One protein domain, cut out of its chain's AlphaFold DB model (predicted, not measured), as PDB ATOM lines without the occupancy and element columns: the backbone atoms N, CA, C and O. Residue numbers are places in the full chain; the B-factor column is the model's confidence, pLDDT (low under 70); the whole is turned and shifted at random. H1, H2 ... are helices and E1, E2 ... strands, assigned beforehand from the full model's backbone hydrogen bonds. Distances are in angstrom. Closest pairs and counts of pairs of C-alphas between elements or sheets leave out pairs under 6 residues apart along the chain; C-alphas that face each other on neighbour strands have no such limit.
ATOM      1  N   SER A 128     168.241 169.017 153.523       86.88
ATOM      2  CA  SER A 128     169.544 168.429 153.229       86.88
ATOM      3  C   SER A 128     170.400 168.494 154.484       86.88
ATOM      4  O   SER A 128     170.366 169.485 155.209       86.88
ATOM      5  N   TYR A 129     171.163 167.444 154.749       85.44
ATOM      6  CA  TYR A 129     172.098 167.417 155.863       85.44
ATOM      7  C   TYR A 129     173.387 166.726 155.445       85.44
ATOM      8  O   TYR A 129     173.420 165.956 154.487       85.44
ATOM      9  N   TYR A 130     174.462 167.002 156.169       84.75
ATOM     10  CA  TYR A 130     175.759 166.384 155.935       84.75
ATOM     11  C   TYR A 130     176.095 165.414 157.059       84.75
ATOM     12  O   TYR A 130     175.780 165.665 158.221       84.75
ATOM     13  N   LEU A 131     176.746 164.312 156.705       85.75
ATOM     14  CA  LEU A 131     177.207 163.274 157.612       85.75
ATOM     15  C   LEU A 131     178.672 162.964 157.374       85.75
ATOM     16  O   LEU A 131     179.174 163.060 156.254       85.75
ATOM     17  N   LEU A 132     179.319 162.473 158.424       87.81
ATOM     18  CA  LEU A 132     180.566 161.751 158.268       87.81
ATOM     19  C   LEU A 132     180.295 160.412 157.561       87.81
ATOM     20  O   LEU A 132     179.409 159.650 157.954       87.81
ATOM     21  N   SER A 133     181.072 160.130 156.523       85.25
ATOM     22  CA  SER A 133     181.081 158.832 155.842       85.25
ATOM     23  C   SER A 133     181.476 157.689 156.785       85.25
ATOM     24  O   SER A 133     182.076 157.889 157.844       85.25
ATOM     25  N   LYS A 134     181.164 156.448 156.389       80.31
ATOM     26  CA  LYS A 134     181.456 155.255 157.203       80.31
ATOM     27  C   LYS A 134     182.947 155.042 157.471       80.31
ATOM     28  O   LYS A 134     183.284 154.492 158.515       80.31
ATOM     29  N   ASP A 135     183.816 155.448 156.548       80.56
ATOM     30  CA  ASP A 135     185.270 155.341 156.710       80.56
ATOM     31  C   ASP A 135     185.859 156.456 157.593       80.56
ATOM     32  O   ASP A 135     187.031 156.391 157.959       80.56
ATOM     33  N   GLY A 136     185.045 157.453 157.963       80.50
ATOM     34  CA  GLY A 136     185.442 158.581 158.796       80.50
ATOM     35  C   GLY A 136     186.321 159.613 158.090       80.50
ATOM     36  O   GLY A 136     186.816 160.521 158.754       80.50
ATOM     37  N   LYS A 137     186.547 159.478 156.778       82.06
ATOM     38  CA  LYS A 137     187.536 160.272 156.030       82.06
ATOM     39  C   LYS A 137     186.919 161.261 155.056       82.06
ATOM     40  O   LYS A 137     187.610 162.163 154.604       82.06
ATOM     41  N   SER A 138     185.640 161.108 154.740       84.94
ATOM     42  CA  SER A 138     184.911 162.002 153.837       84.94
ATOM     43  C   SER A 138     183.565 162.440 154.417       84.94
ATOM     44  O   SER A 138     183.093 161.899 155.423       84.94
ATOM     45  N   ILE A 139     182.939 163.432 153.786       88.62
ATOM     46  CA  ILE A 139     181.620 163.949 154.161       88.62
ATOM     47  C   ILE A 139     180.633 163.598 153.052       88.62
ATOM     48  O   ILE A 139     180.890 163.869 151.882       88.62
ATOM     49  N   THR A 140     179.498 163.025 153.428       87.38
ATOM     50  CA  THR A 140     178.409 162.653 152.518       87.38
ATOM     51  C   THR A 140     177.187 163.514 152.788       87.38
ATOM     52  O   THR A 140     176.885 163.796 153.947       87.38
ATOM     53  N   SER A 141     176.455 163.900 151.748       86.88
ATOM     54  CA  SER A 141     175.142 164.521 151.903       86.88
ATOM     55  C   SER A 141     174.045 163.461 152.030       86.88
ATOM     56  O   SER A 141     174.112 162.379 151.446       86.88
ATOM     57  N   GLY A 142     173.029 163.780 152.819       85.06
ATOM     58  CA  GLY A 142     171.791 163.035 152.964       85.06
ATOM     59  C   GLY A 142     170.596 163.974 152.834       85.06
ATOM     60  O   GLY A 142     170.723 165.195 152.947       85.06
ATOM     61  N   ALA A 143     169.423 163.393 152.597       86.75
ATOM     62  CA  ALA A 143     168.163 164.120 152.551       86.75
ATOM     63  C   ALA A 143     167.196 163.551 153.588       86.75
ATOM     64  O   ALA A 143     167.018 162.338 153.716       86.75
ATOM     65  N   PHE A 144     166.562 164.446 154.332       86.88
ATOM     66  CA  PHE A 144     165.512 164.147 155.283       86.88
ATOM     67  C   PHE A 144     164.167 164.473 154.628       86.88
ATOM     68  O   PHE A 144     163.803 165.639 154.462       86.88
ATOM     69  N   LEU A 145     163.444 163.424 154.223       87.38
ATOM     70  CA  LEU A 145     162.192 163.541 153.473       87.38
ATOM     71  C   LEU A 145     161.008 163.855 154.406       87.38
ATOM     72  O   LEU A 145     160.343 162.939 154.906       87.38
ATOM     73  N   VAL A 146     160.770 165.143 154.667       86.38
ATOM     74  CA  VAL A 146     159.716 165.664 155.569       86.38
ATOM     75  C   VAL A 146     158.865 166.780 154.976       86.38
ATOM     76  O   VAL A 146     157.989 167.298 155.664       86.38
ATOM     77  N   GLU A 147     159.077 167.142 153.715       89.50
ATOM     78  CA  GLU A 147     158.213 168.095 153.025       89.50
ATOM     79  C   GLU A 147     156.744 167.661 153.103       89.50
ATOM     80  O   GLU A 147     156.406 166.503 152.844       89.50
ATOM     81  N   GLY A 148     155.880 168.576 153.542       84.75
ATOM     82  CA  GLY A 148     154.450 168.318 153.713       84.75
ATOM     83  C   GLY A 148     154.085 167.380 154.873       84.75
ATOM     84  O   GLY A 148     152.898 167.171 155.125       84.75
ATOM     85  N   LYS A 149     155.054 166.828 155.618       89.38
ATOM     86  CA  LYS A 149     154.779 165.964 156.778       89.38
ATOM     87  C   LYS A 149     154.505 166.790 158.031       89.38
ATOM     88  O   LYS A 149     155.153 167.800 158.279       89.38
ATOM     89  N   LYS A 150     153.583 166.321 158.872       90.50
ATOM     90  CA  LYS A 150     153.348 166.897 160.203       90.50
ATOM     91  C   LYS A 150     154.455 166.461 161.161       90.50
ATOM     92  O   LYS A 150     154.755 165.273 161.254       90.50
ATOM     93  N   LEU A 151     155.037 167.410 161.884       87.25
ATOM     94  CA  LEU A 151     156.057 167.182 162.899       87.25
ATOM     95  C   LEU A 151     155.693 167.908 164.192       87.25
ATOM     96  O   LEU A 151     155.224 169.042 164.151       87.25
ATOM     97  N   LEU A 152     155.954 167.298 165.343       84.94
ATOM     98  CA  LEU A 152     155.882 167.999 166.617       84.94
ATOM     99  C   LEU A 152     156.950 169.093 166.656       84.94
ATOM    100  O   LEU A 152     158.067 168.910 166.162       84.94
ATOM    101  N   LYS A 153     156.610 170.239 167.260       86.00
ATOM    102  CA  LYS A 153     157.485 171.421 167.323       86.00
ATOM    103  C   LYS A 153     158.897 171.074 167.787       86.00
ATOM    104  O   LYS A 153     159.862 171.489 167.161       86.00
ATOM    105  N   ALA A 154     159.006 170.310 168.873       84.06
ATOM    106  CA  ALA A 154     160.290 169.970 169.475       84.06
ATOM    107  C   ALA A 154     161.178 169.149 168.527       84.06
ATOM    108  O   ALA A 154     162.367 169.429 168.421       84.06
ATOM    109  N   ASP A 155     160.608 168.185 167.795       87.31
ATOM    110  CA  ASP A 155     161.369 167.385 166.827       87.31
ATOM    111  C   ASP A 155     161.748 168.202 165.588       87.31
ATOM    112  O   ASP A 155     162.854 168.050 165.073       87.31
ATOM    113  N   TYR A 156     160.866 169.098 165.129       87.81
ATOM    114  CA  TYR A 156     161.170 170.025 164.037       87.81
ATOM    115  C   TYR A 156     162.339 170.955 164.391       87.81
ATOM    116  O   TYR A 156     163.301 171.055 163.630       87.81
ATOM    117  N   GLU A 157     162.292 171.596 165.562       90.88
ATOM    118  CA  GLU A 157     163.369 172.481 166.024       90.88
ATOM    119  C   GLU A 157     164.660 171.702 166.302       90.88
ATOM    120  O   GLU A 157     165.747 172.179 165.983       90.88
ATOM    121  N   LYS A 158     164.559 170.475 166.831       91.62
ATOM    122  CA  LYS A 158     165.719 169.595 167.012       91.62
ATOM    123  C   LYS A 158     166.381 169.261 165.674       91.62
ATOM    124  O   LYS A 158     167.598 169.382 165.567       91.62
ATOM    125  N   LEU A 159     165.599 168.874 164.662       90.31
ATOM    126  CA  LEU A 159     166.117 168.602 163.319       90.31
ATOM    127  C   LEU A 159     166.822 169.834 162.748       90.31
ATOM    128  O   LEU A 159     167.957 169.728 162.290       90.31
ATOM    129  N   LYS A 160     166.170 170.999 162.819       91.31
ATOM    130  CA  LYS A 160     166.727 172.259 162.322       91.31
ATOM    131  C   LYS A 160     168.042 172.612 163.020       91.31
ATOM    132  O   LYS A 160     169.028 172.873 162.347       91.31
ATOM    133  N   ASN A 161     168.088 172.531 164.349       92.88
ATOM    134  CA  ASN A 161     169.298 172.813 165.122       92.88
ATOM    135  C   ASN A 161     170.455 171.864 164.759       92.88
ATOM    136  O   ASN A 161     171.582 172.315 164.590       92.88
ATOM    137  N   LEU A 162     170.191 170.563 164.582       91.12
ATOM    138  CA  LEU A 162     171.218 169.599 164.161       91.12
ATOM    139  C   LEU A 162     171.782 169.925 162.768       91.12
ATOM    140  O   LEU A 162     172.981 169.770 162.536       91.12
ATOM    141  N   ILE A 163     170.935 170.392 161.849       89.81
ATOM    142  CA  ILE A 163     171.357 170.809 160.505       89.81
ATOM    143  C   ILE A 163     172.189 172.087 160.579       89.81
ATOM    144  O   ILE A 163     173.305 172.096 160.066       89.81
ATOM    145  N   ASP A 164     171.701 173.112 161.281       90.31
ATOM    146  CA  ASP A 164     172.400 174.390 161.455       90.31
ATOM    147  C   ASP A 164     173.774 174.180 162.125       90.31
ATOM    148  O   ASP A 164     174.763 174.829 161.780       90.31
ATOM    149  N   GLN A 165     173.876 173.240 163.070       89.44
ATOM    150  CA  GLN A 165     175.150 172.849 163.678       89.44
ATOM    151  C   GLN A 165     176.088 172.172 162.680       89.44
ATOM    152  O   GLN A 165     177.274 172.498 162.652       89.44
ATOM    153  N   ASN A 166     175.585 171.247 161.859       89.56
ATOM    154  CA  ASN A 166     176.403 170.607 160.830       89.56
ATOM    155  C   ASN A 166     176.900 171.628 159.802       89.56
ATOM    156  O   ASN A 166     178.063 171.562 159.421       89.56
ATOM    157  N   GLU A 167     176.068 172.587 159.394       88.19
ATOM    158  CA  GLU A 167     176.483 173.678 158.505       88.19
ATOM    159  C   GLU A 167     177.615 174.506 159.124       88.19
ATOM    160  O   GLU A 167     178.646 174.688 158.480       88.19
ATOM    161  N   LYS A 168     177.492 174.892 160.402       87.00
ATOM    162  CA  LYS A 168     178.554 175.606 161.132       87.00
ATOM    163  C   LYS A 168     179.851 174.811 161.246       87.00
ATOM    164  O   LYS A 168     180.930 175.374 161.102       87.00
ATOM    165  N   ILE A 169     179.774 173.501 161.494       86.31
ATOM    166  CA  ILE A 169     180.974 172.649 161.543       86.31
ATOM    167  C   ILE A 169     181.688 172.647 160.186       86.31
ATOM    168  O   ILE A 169     182.916 172.573 160.150       86.31
ATOM    169  N   LEU A 170     180.927 172.728 159.091       86.25
ATOM    170  CA  LEU A 170     181.410 172.706 157.711       86.25
ATOM    171  C   LEU A 170     181.873 174.064 157.176       86.25
ATOM    172  O   LEU A 170     182.403 174.119 156.063       86.25
ATOM    173  N   GLU A 171     181.731 175.141 157.945       85.50
ATOM    174  CA  GLU A 171     182.291 176.437 157.578       85.50
ATOM    175  C   GLU A 171     183.816 176.336 157.415       85.50
ATOM    176  O   GLU A 171     184.537 175.795 158.257       85.50
ATOM    177  N   GLY A 172     184.321 176.833 156.284       80.81
ATOM    178  CA  GLY A 172     185.743 176.736 155.954       80.81
ATOM    179  C   GLY A 172     186.225 175.311 155.651       80.81
ATOM    180  O   GLY A 172     187.424 175.049 155.762       80.81
ATOM    181  N   LYS A 173     185.320 174.387 155.284       84.81
ATOM    182  CA  LYS A 173     185.690 173.070 154.749       84.81
ATOM    183  C   LYS A 173     186.660 173.244 153.554       84.81
ATOM    184  O   LYS A 173     186.310 173.947 152.603       84.81
ATOM    185  N   PRO A 174     187.832 172.581 153.561       85.12
ATOM    186  CA  PRO A 174     188.756 172.590 152.432       85.12
ATOM    187  C   PRO A 174     188.313 171.608 151.334       85.12
ATOM    188  O   PRO A 174     187.354 170.846 151.495       85.12
ATOM    189  N   GLY A 175     189.033 171.611 150.210       82.81
ATOM    190  CA  GLY A 175     188.847 170.621 149.149       82.81
ATOM    191  C   GLY A 175     189.122 169.184 149.618       82.81
ATOM    192  O   GLY A 175     189.701 168.949 150.681       82.81
ATOM    193  N   ASP A 176     188.726 168.207 148.800       78.69
ATOM    194  CA  ASP A 176     188.701 166.788 149.189       78.69
ATOM    195  C   ASP A 176     190.074 166.214 149.586       78.69
ATOM    196  O   ASP A 176     190.141 165.294 150.397       78.69
ATOM    197  N   ASN A 177     191.175 166.791 149.096       80.38
ATOM    198  CA  ASN A 177     192.533 166.329 149.409       80.38
ATOM    199  C   ASN A 177     192.963 166.615 150.862       80.38
ATOM    200  O   ASN A 177     193.833 165.923 151.384       80.38
ATOM    201  N   GLU A 178     192.357 167.603 151.527       86.06
ATOM    202  CA  GLU A 178     192.728 168.041 152.888       86.06
ATOM    203  C   GLU A 178     191.626 167.761 153.923       86.06
ATOM    204  O   GLU A 178     191.787 168.002 155.123       86.06
ATOM    205  N   ILE A 179     190.489 167.226 153.470       86.94
ATOM    206  CA  ILE A 179     189.291 167.053 154.292       86.94
ATOM    207  C   ILE A 179     189.522 166.097 155.466       86.94
ATOM    208  O   ILE A 179     189.047 166.357 156.570       86.94
ATOM    209  N   ALA A 180     190.289 165.024 155.254       86.25
ATOM    210  CA  ALA A 180     190.550 164.012 156.271       86.25
ATOM    211  C   ALA A 180     191.342 164.596 157.448       86.25
ATOM    212  O   ALA A 180     190.988 164.370 158.602       86.25
ATOM    213  N   GLU A 181     192.370 165.401 157.171       86.25
ATOM    214  CA  GLU A 181     193.132 166.081 158.219       86.25
ATOM    215  C   GLU A 181     192.281 167.163 158.897       86.25
ATOM    216  O   GLU A 181     192.242 167.259 160.125       86.25
ATOM    217  N   TRP A 182     191.529 167.942 158.116       88.75
ATOM    218  CA  TRP A 182     190.656 168.993 158.637       88.75
ATOM    219  C   TRP A 182     189.561 168.464 159.578       88.75
ATOM    220  O   TRP A 182     189.245 169.123 160.573       88.75
ATOM    221  N   LEU A 183     189.035 167.264 159.320       87.75
ATOM    222  CA  LEU A 183     188.057 166.581 160.170       87.75
ATOM    223  C   LEU A 183     188.622 166.188 161.546       87.75
ATOM    224  O   LEU A 183     187.870 166.142 162.519       87.75
ATOM    225  N   THR A 184     189.932 165.935 161.644       86.44
ATOM    226  CA  THR A 184     190.598 165.608 162.922       86.44
ATOM    227  C   THR A 184     190.903 166.836 163.778       86.44
ATOM    228  O   THR A 184     191.182 166.710 164.971       86.44
ATOM    229  N   LYS A 185     190.829 168.038 163.195       84.81
ATOM    230  CA  LYS A 185     191.034 169.288 163.927       84.81
ATOM    231  C   LYS A 185     189.803 169.600 164.775       84.81
ATOM    232  O   LYS A 185     188.669 169.276 164.420       84.81
ATOM    233  N   LYS A 186     190.041 170.248 165.914       81.56
ATOM    234  CA  LYS A 186     188.963 170.771 166.751       81.56
ATOM    235  C   LYS A 186     188.262 171.919 166.030       81.56
ATOM    236  O   LYS A 186     188.916 172.711 165.346       81.56
ATOM    237  N   SER A 187     186.947 172.014 166.185       70.75
ATOM    238  CA  SER A 187     186.242 173.255 165.873       70.75
ATOM    239  C   SER A 187     186.792 174.375 166.761       70.75
ATOM    240  O   SER A 187     187.306 174.121 167.851       70.75
ATOM    241  N   SER A 188     186.750 175.617 166.296       67.12
ATOM    242  CA  SER A 188     187.101 176.755 167.138       67.12
ATOM    243  C   SER A 188     186.071 177.854 166.989       67.12
ATOM    244  O   SER A 188     185.523 178.074 165.910       67.12
ATOM    245  N   VAL A 189     185.776 178.514 168.107       64.25
ATOM    246  CA  VAL A 189     184.924 179.700 168.133       64.25
ATOM    247  C   VAL A 189     185.800 180.863 168.559       64.25
ATOM    248  O   VAL A 189     186.340 180.872 169.668       64.25
ATOM    249  N   LYS A 190     185.958 181.833 167.656       63.41
ATOM    250  CA  LYS A 190     186.652 183.086 167.938       63.41
ATOM    251  C   LYS A 190     185.640 184.117 168.407       63.41
ATOM    252  O   LYS A 190     184.811 184.577 167.626       63.41
ATOM    253  N   PHE A 191     185.739 184.510 169.669       61.50
ATOM    254  CA  PHE A 191     185.016 185.666 170.180       61.50
ATOM    255  C   PHE A 191     185.847 186.902 169.849       61.50
ATOM    256  O   PHE A 191     186.705 187.306 170.634       61.50
ATOM    257  N   GLY A 192     185.637 187.441 168.640       54.00
ATOM    258  CA  GLY A 192     186.434 188.535 168.069       54.00
ATOM    259  C   GLY A 192     186.578 189.742 168.998       54.00
ATOM    260  O   GLY A 192     187.667 190.298 169.096       54.00
ATOM    261  N   ASP A 193     185.532 190.056 169.764       60.97
ATOM    262  CA  ASP A 193     185.507 191.190 170.698       60.97
ATOM    263  C   ASP A 193     186.267 190.934 172.013       60.97
ATOM    264  O   ASP A 193     186.586 191.870 172.741       60.97
ATOM    265  N   LEU A 194     186.568 189.670 172.331       59.81
ATOM    266  CA  LEU A 194     187.247 189.264 173.569       59.81
ATOM    267  C   LEU A 194     188.682 188.776 173.333       59.81
ATOM    268  O   LEU A 194     189.401 188.532 174.298       59.81
ATOM    269  N   GLY A 195     189.104 188.591 172.078       62.84
ATOM    270  CA  GLY A 195     190.422 188.033 171.750       62.84
ATOM    271  C   GLY A 195     190.634 186.591 172.241       62.84
ATOM    272  O   GLY A 195     191.770 186.128 172.298       62.84
ATOM    273  N   VAL A 196     189.558 185.879 172.601       62.94
ATOM    274  CA  VAL A 196     189.596 184.502 173.113       62.94
ATOM    275  C   VAL A 196     189.122 183.531 172.033       62.94
ATOM    276  O   VAL A 196     188.032 183.679 171.474       62.94
ATOM    277  N   GLU A 197     189.933 182.505 171.770       69.50
ATOM    278  CA  GLU A 197     189.575 181.362 170.929       69.50
ATOM    279  C   GLU A 197     189.346 180.138 171.817       69.50
ATOM    280  O   GLU A 197     190.269 179.630 172.456       69.50
ATOM    281  N   LEU A 198     188.102 179.667 171.873       65.94
ATOM    282  CA  LEU A 198     187.780 178.424 172.564       65.94
ATOM    283  C   LEU A 198     187.908 177.268 171.577       65.94
ATOM    284  O   LEU A 198     187.246 177.246 170.536       65.94
ATOM    285  N   GLN A 199     188.765 176.303 171.916       72.62
ATOM    286  CA  GLN A 199     188.823 175.041 171.193       72.62
ATOM    287  C   GLN A 199     187.606 174.193 171.558       72.62
ATOM    288  O   GLN A 199     187.403 173.847 172.721       72.62
ATOM    289  N   GLY A 200     186.821 173.855 170.544       70.94
ATOM    290  CA  GLY A 200     185.716 172.919 170.625       70.94
ATOM    291  C   GLY A 200     186.172 171.466 170.520       70.94
ATOM    292  O   GLY A 200     187.335 171.114 170.735       70.94
ATOM    293  N   GLU A 201     185.227 170.598 170.191       80.56
ATOM    294  CA  GLU A 201     185.471 169.174 169.989       80.56
ATOM    295  C   GLU A 201     186.016 168.891 168.582       80.56
ATOM    296  O   GLU A 201     186.003 169.749 167.697       80.56
ATOM    297  N   ILE A 202     186.507 167.670 168.368       85.75
ATOM    298  CA  ILE A 202     186.945 167.201 167.050       85.75
ATOM    299  C   ILE A 202     185.748 167.234 166.089       85.75
ATOM    300  O   ILE A 202     184.704 166.645 166.374       85.75
ATOM    301  N   ARG A 203     185.900 167.886 164.927       87.25
ATOM    302  CA  ARG A 203     184.805 168.061 163.951       87.25
ATOM    303  C   ARG A 203     184.187 166.732 163.517       87.25
ATOM    304  O   ARG A 203     182.967 166.628 163.407       87.25
ATOM    305  N   ALA A 204     185.021 165.714 163.293       87.94
ATOM    306  CA  ALA A 204     184.566 164.367 162.954       87.94
ATOM    307  C   ALA A 204     183.636 163.776 164.024       87.94
ATOM    308  O   ALA A 204     182.609 163.189 163.685       87.94
ATOM    309  N   ASP A 205     183.966 163.957 165.304       89.38
ATOM    310  CA  ASP A 205     183.166 163.431 166.410       89.38
ATOM    311  C   ASP A 205     181.826 164.162 166.521       89.38
ATOM    312  O   ASP A 205     180.791 163.507 166.668       89.38
ATOM    313  N   GLN A 206     181.817 165.485 166.330       88.12
ATOM    314  CA  GLN A 206     180.593 166.294 166.311       88.12
ATOM    315  C   GLN A 206     179.659 165.891 165.159       88.12
ATOM    316  O   GLN A 206     178.489 165.586 165.386       88.12
ATOM    317  N   LEU A 207     180.178 165.788 163.928       88.88
ATOM    318  CA  LEU A 207     179.393 165.342 162.767       88.88
ATOM    319  C   LEU A 207     178.861 163.916 162.948       88.88
ATOM    320  O   LEU A 207     177.746 163.603 162.526       88.88
ATOM    321  N   LYS A 208     179.641 163.037 163.587       89.75
ATOM    322  CA  LYS A 208     179.229 161.664 163.891       89.75
ATOM    323  C   LYS A 208     178.138 161.618 164.960       89.75
ATOM    324  O   LYS A 208     177.209 160.821 164.825       89.75
ATOM    325  N   ALA A 209     178.235 162.439 166.004       89.88
ATOM    326  CA  ALA A 209     177.218 162.552 167.046       89.88
ATOM    327  C   ALA A 209     175.902 163.089 166.465       89.88
ATOM    328  O   ALA A 209     174.879 162.404 166.542       89.88
ATOM    329  N   ASN A 210     175.961 164.221 165.761       90.25
ATOM    330  CA  ASN A 210     174.803 164.814 165.093       90.25
ATOM    331  C   ASN A 210     174.189 163.844 164.083       90.25
ATOM    332  O   ASN A 210     172.973 163.684 164.027       90.25
ATOM    333  N   GLY A 211     175.024 163.118 163.339       88.25
ATOM    334  CA  GLY A 211     174.564 162.101 162.404       88.25
ATOM    335  C   GLY A 211     173.778 160.965 163.051       88.25
ATOM    336  O   GLY A 211     172.731 160.570 162.537       88.25
ATOM    337  N   LYS A 212     174.230 160.467 164.208       90.06
ATOM    338  CA  LYS A 212     173.472 159.475 164.983       90.06
ATOM    339  C   LYS A 212     172.129 160.030 165.446       90.06
ATOM    340  O   LYS A 212     171.132 159.318 165.365       90.06
ATOM    341  N   GLU A 213     172.095 161.279 165.902       91.62
ATOM    342  CA  GLU A 213     170.852 161.915 166.340       91.62
ATOM    343  C   GLU A 213     169.862 162.128 165.194       91.62
ATOM    344  O   GLU A 213     168.676 161.849 165.365       91.62
ATOM    345  N   ILE A 214     170.337 162.543 164.017       89.25
ATOM    346  CA  ILE A 214     169.503 162.685 162.816       89.25
ATOM    347  C   ILE A 214     168.897 161.330 162.425       89.25
ATOM    348  O   ILE A 214     167.694 161.244 162.183       89.25
ATOM    349  N   VAL A 215     169.689 160.251 162.422       87.88
ATOM    350  CA  VAL A 215     169.198 158.896 162.102       87.88
ATOM    351  C   VAL A 215     168.202 158.391 163.152       87.88
ATOM    352  O   VAL A 215     167.175 157.798 162.804       87.88
ATOM    353  N   ALA A 216     168.463 158.640 164.437       90.25
ATOM    354  CA  ALA A 216     167.538 158.297 165.514       90.25
ATOM    355  C   ALA A 216     166.210 159.055 165.367       90.25
ATOM    356  O   ALA A 216     165.141 158.451 165.465       90.25
ATOM    357  N   LEU A 217     166.269 160.351 165.045       89.31
ATOM    358  CA  LEU A 217     165.092 161.171 164.788       89.31
ATOM    359  C   LEU A 217     164.317 160.658 163.569       89.31
ATOM    360  O   LEU A 217     163.106 160.490 163.640       89.31
ATOM    361  N   GLN A 218     165.001 160.310 162.479       88.00
ATOM    362  CA  GLN A 218     164.372 159.710 161.300       88.00
ATOM    363  C   GLN A 218     163.652 158.400 161.632       88.00
ATOM    364  O   GLN A 218     162.540 158.167 161.162       88.00
ATOM    365  N   THR A 219     164.258 157.566 162.473       89.75
ATOM    366  CA  THR A 219     163.648 156.310 162.931       89.75
ATOM    367  C   THR A 219     162.397 156.579 163.768       89.75
ATOM    368  O   THR A 219     161.352 155.982 163.515       89.75
ATOM    369  N   LYS A 220     162.473 157.530 164.709       86.62
ATOM    370  CA  LYS A 220     161.346 157.966 165.545       86.62
ATOM    371  C   LYS A 220     160.178 158.479 164.698       86.62
ATOM    372  O   LYS A 220     159.055 158.010 164.868       86.62
ATOM    373  N   LEU A 221     160.446 159.381 163.752       86.00
ATOM    374  CA  LEU A 221     159.428 160.005 162.899       86.00
ATOM    375  C   LEU A 221     158.748 159.022 161.934       86.00
ATOM    376  O   LEU A 221     157.605 159.243 161.544       86.00
ATOM    377  N   ASN A 222     159.428 157.936 161.557       86.62
ATOM    378  CA  ASN A 222     158.863 156.876 160.715       86.62
ATOM    379  C   ASN A 222     158.162 155.767 161.524       86.62
ATOM    380  O   ASN A 222     157.676 154.797 160.941       86.62
ATOM    381  N   SER A 223     158.129 155.869 162.855       86.62
ATOM    382  CA  SER A 223     157.473 154.873 163.700       86.62
ATOM    383  C   SER A 223     155.945 154.981 163.632       86.62
ATOM    384  O   SER A 223     155.380 156.066 163.488       86.62
ATOM    385  N   LYS A 224     155.259 153.843 163.797       86.06
ATOM    386  CA  LYS A 224     153.789 153.808 163.877       86.06
ATOM    387  C   LYS A 224     153.256 154.603 165.069       86.06
ATOM    388  O   LYS A 224     152.250 155.285 164.924       86.06
ATOM    389  N   ALA A 225     153.950 154.551 166.208       75.44
ATOM    390  CA  ALA A 225     153.574 155.297 167.407       75.44
ATOM    391  C   ALA A 225     153.563 156.810 167.151       75.44
ATOM    392  O   ALA A 225     152.628 157.500 167.540       75.44
ATOM    393  N   TYR A 226     154.556 157.325 166.425       79.69
ATOM    394  CA  TYR A 226     154.599 158.742 166.078       79.69
ATOM    395  C   TYR A 226     153.438 159.159 165.165       79.69
ATOM    396  O   TYR A 226     152.799 160.185 165.402       79.69
ATOM    397  N   ALA A 227     153.117 158.341 164.157       82.12
ATOM    398  CA  ALA A 227     151.953 158.572 163.304       82.12
ATOM    399  C   ALA A 227     150.636 158.557 164.104       82.12
ATOM    400  O   ALA A 227     149.814 159.454 163.926       82.12
ATOM    401  N   GLY A 228     150.474 157.601 165.024       80.31
ATOM    402  CA  GLY A 228     149.289 157.493 165.880       80.31
ATOM    403  C   GLY A 228     149.120 158.670 166.848       80.31
ATOM    404  O   GLY A 228     148.018 159.205 166.981       80.31
ATOM    405  N   VAL A 229     150.215 159.177 167.434       79.19
ATOM    406  CA  VAL A 229     150.184 160.420 168.233       79.19
ATOM    407  C   VAL A 229     149.700 161.602 167.389       79.19
ATOM    408  O   VAL A 229     148.839 162.357 167.835       79.19
ATOM    409  N   LEU A 230     150.209 161.769 166.165       80.88
ATOM    410  CA  LEU A 230     149.792 162.870 165.287       80.88
ATOM    411  C   LEU A 230     148.325 162.773 164.857       80.88
ATOM    412  O   LEU A 230     147.658 163.803 164.751       80.88
ATOM    413  N   GLU A 231     147.829 161.564 164.601       86.12
ATOM    414  CA  GLU A 231     146.426 161.321 164.261       86.12
ATOM    415  C   GLU A 231     145.499 161.744 165.405       86.12
ATOM    416  O   GLU A 231     144.525 162.463 165.184       86.12
ATOM    417  N   LYS A 232     145.848 161.398 166.646       80.38
ATOM    418  CA  LYS A 232     145.045 161.753 167.824       80.38
ATOM    419  C   LYS A 232     145.139 163.231 168.164       80.38
ATOM    420  O   LYS A 232     144.121 163.856 168.445       80.38
ATOM    421  N   LEU A 233     146.328 163.827 168.061       78.31
ATOM    422  CA  LEU A 233     146.502 165.272 168.231       78.31
ATOM    423  C   LEU A 233     145.722 166.082 167.188       78.31
ATOM    424  O   LEU A 233     145.306 167.198 167.487       78.31
ATOM    425  N   ALA A 234     145.455 165.530 165.998       80.62
ATOM    426  CA  ALA A 234     144.624 166.195 164.994       80.62
ATOM    427  C   ALA A 234     143.188 166.466 165.483       80.62
ATOM    428  O   ALA A 234     142.553 167.399 165.004       80.62
ATOM    429  N   LEU A 235     142.687 165.716 166.470       78.25
ATOM    430  CA  LEU A 235     141.378 165.977 167.084       78.25
ATOM    431  C   LEU A 235     141.376 167.233 167.969       78.25
ATOM    432  O   LEU A 235     140.315 167.781 168.259       78.25
ATOM    433  N   TYR A 236     142.558 167.701 168.376       70.88
ATOM    434  CA  TYR A 236     142.744 168.835 169.278       70.88
ATOM    435  C   TYR A 236     143.248 170.097 168.564       70.88
ATOM    436  O   TYR A 236     143.422 171.124 169.215       70.88
TER     437      TYR A 236
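This is residues 128 to 236 of the 371 residues of an uncharacterized protein of Mageeibacillus indolicus (strain UPII9-5) (UniProt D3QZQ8). Two long helices, H1 and H3, lie side by side and run opposite ways, and the hairpin E1 and E2 packs on them through E1. At one end of this pair a second hairpin, E3 and E4, leads away to a tip, residues 191 to 196, that sticks out, with short H2 near its base; past the other end H4 turns a corner from H3. The 109 printed residues include four named helices and four named strands, in the order E1, E2, H1, H2, E3, E4, H3, H4; each hairpin is an antiparallel two-stranded sheet. The class is mixed, helices and strands; the whole is loose, with a radius of gyration of the C-alphas of 17.1 A, and flat, spanning 53 by 36 by 19 A.

E1, residues 128 to 132, begins at C-alpha 128 (169.544, 168.429, 153.229); E2 is 139 to 144. H1, 153 to 169, is 24.2 A long. H2 is 179 to 184, E3 186 to 191 and E4 196 to 202, 18.5 A. H3, 203 to 221, measures 26.6 A. H4, 224 to 236, 19.4 A, ends at C-alpha 236 (142.744, 168.835, 169.278).

H1 and H3 touch at a shallow tilt of 23 degrees, closest at the C-alphas of Leu 162 and Asn 210, 6.1 A. The closest C-alphas of E1 and H3 are Leu 131 and Gly 211, 5.6 A; of E1 and H1, Tyr 129 and Ile 163, 5.8 A. N 131 and O 140, 2.8 A, join E1 and E2 within hydrogen-bond range; N 200 and O 187, 2.7 A, do so for E3 and E4. H2 touches H3 at residues 203 to 204 alone, about perpendicular at 86 degrees, with C-alphas 183 and 204 closest, 5.0 A. H3 and H4 are close but not clearly touching, C-alphas 220 and 226 at 6.8 A, at a steep tilt of 65 degrees. Every O i to N i+4 pair is within range in H1 and H3, 1 of 2 in H2 and 7 of 9 in H4.

The C-alphas farthest apart, Asn 177 and Leu 235, are 54.1 A apart. The printed part has no cut and no long link. The model's mean pLDDT over the printed part is 83.2, and residues 188 to 198 are under 70.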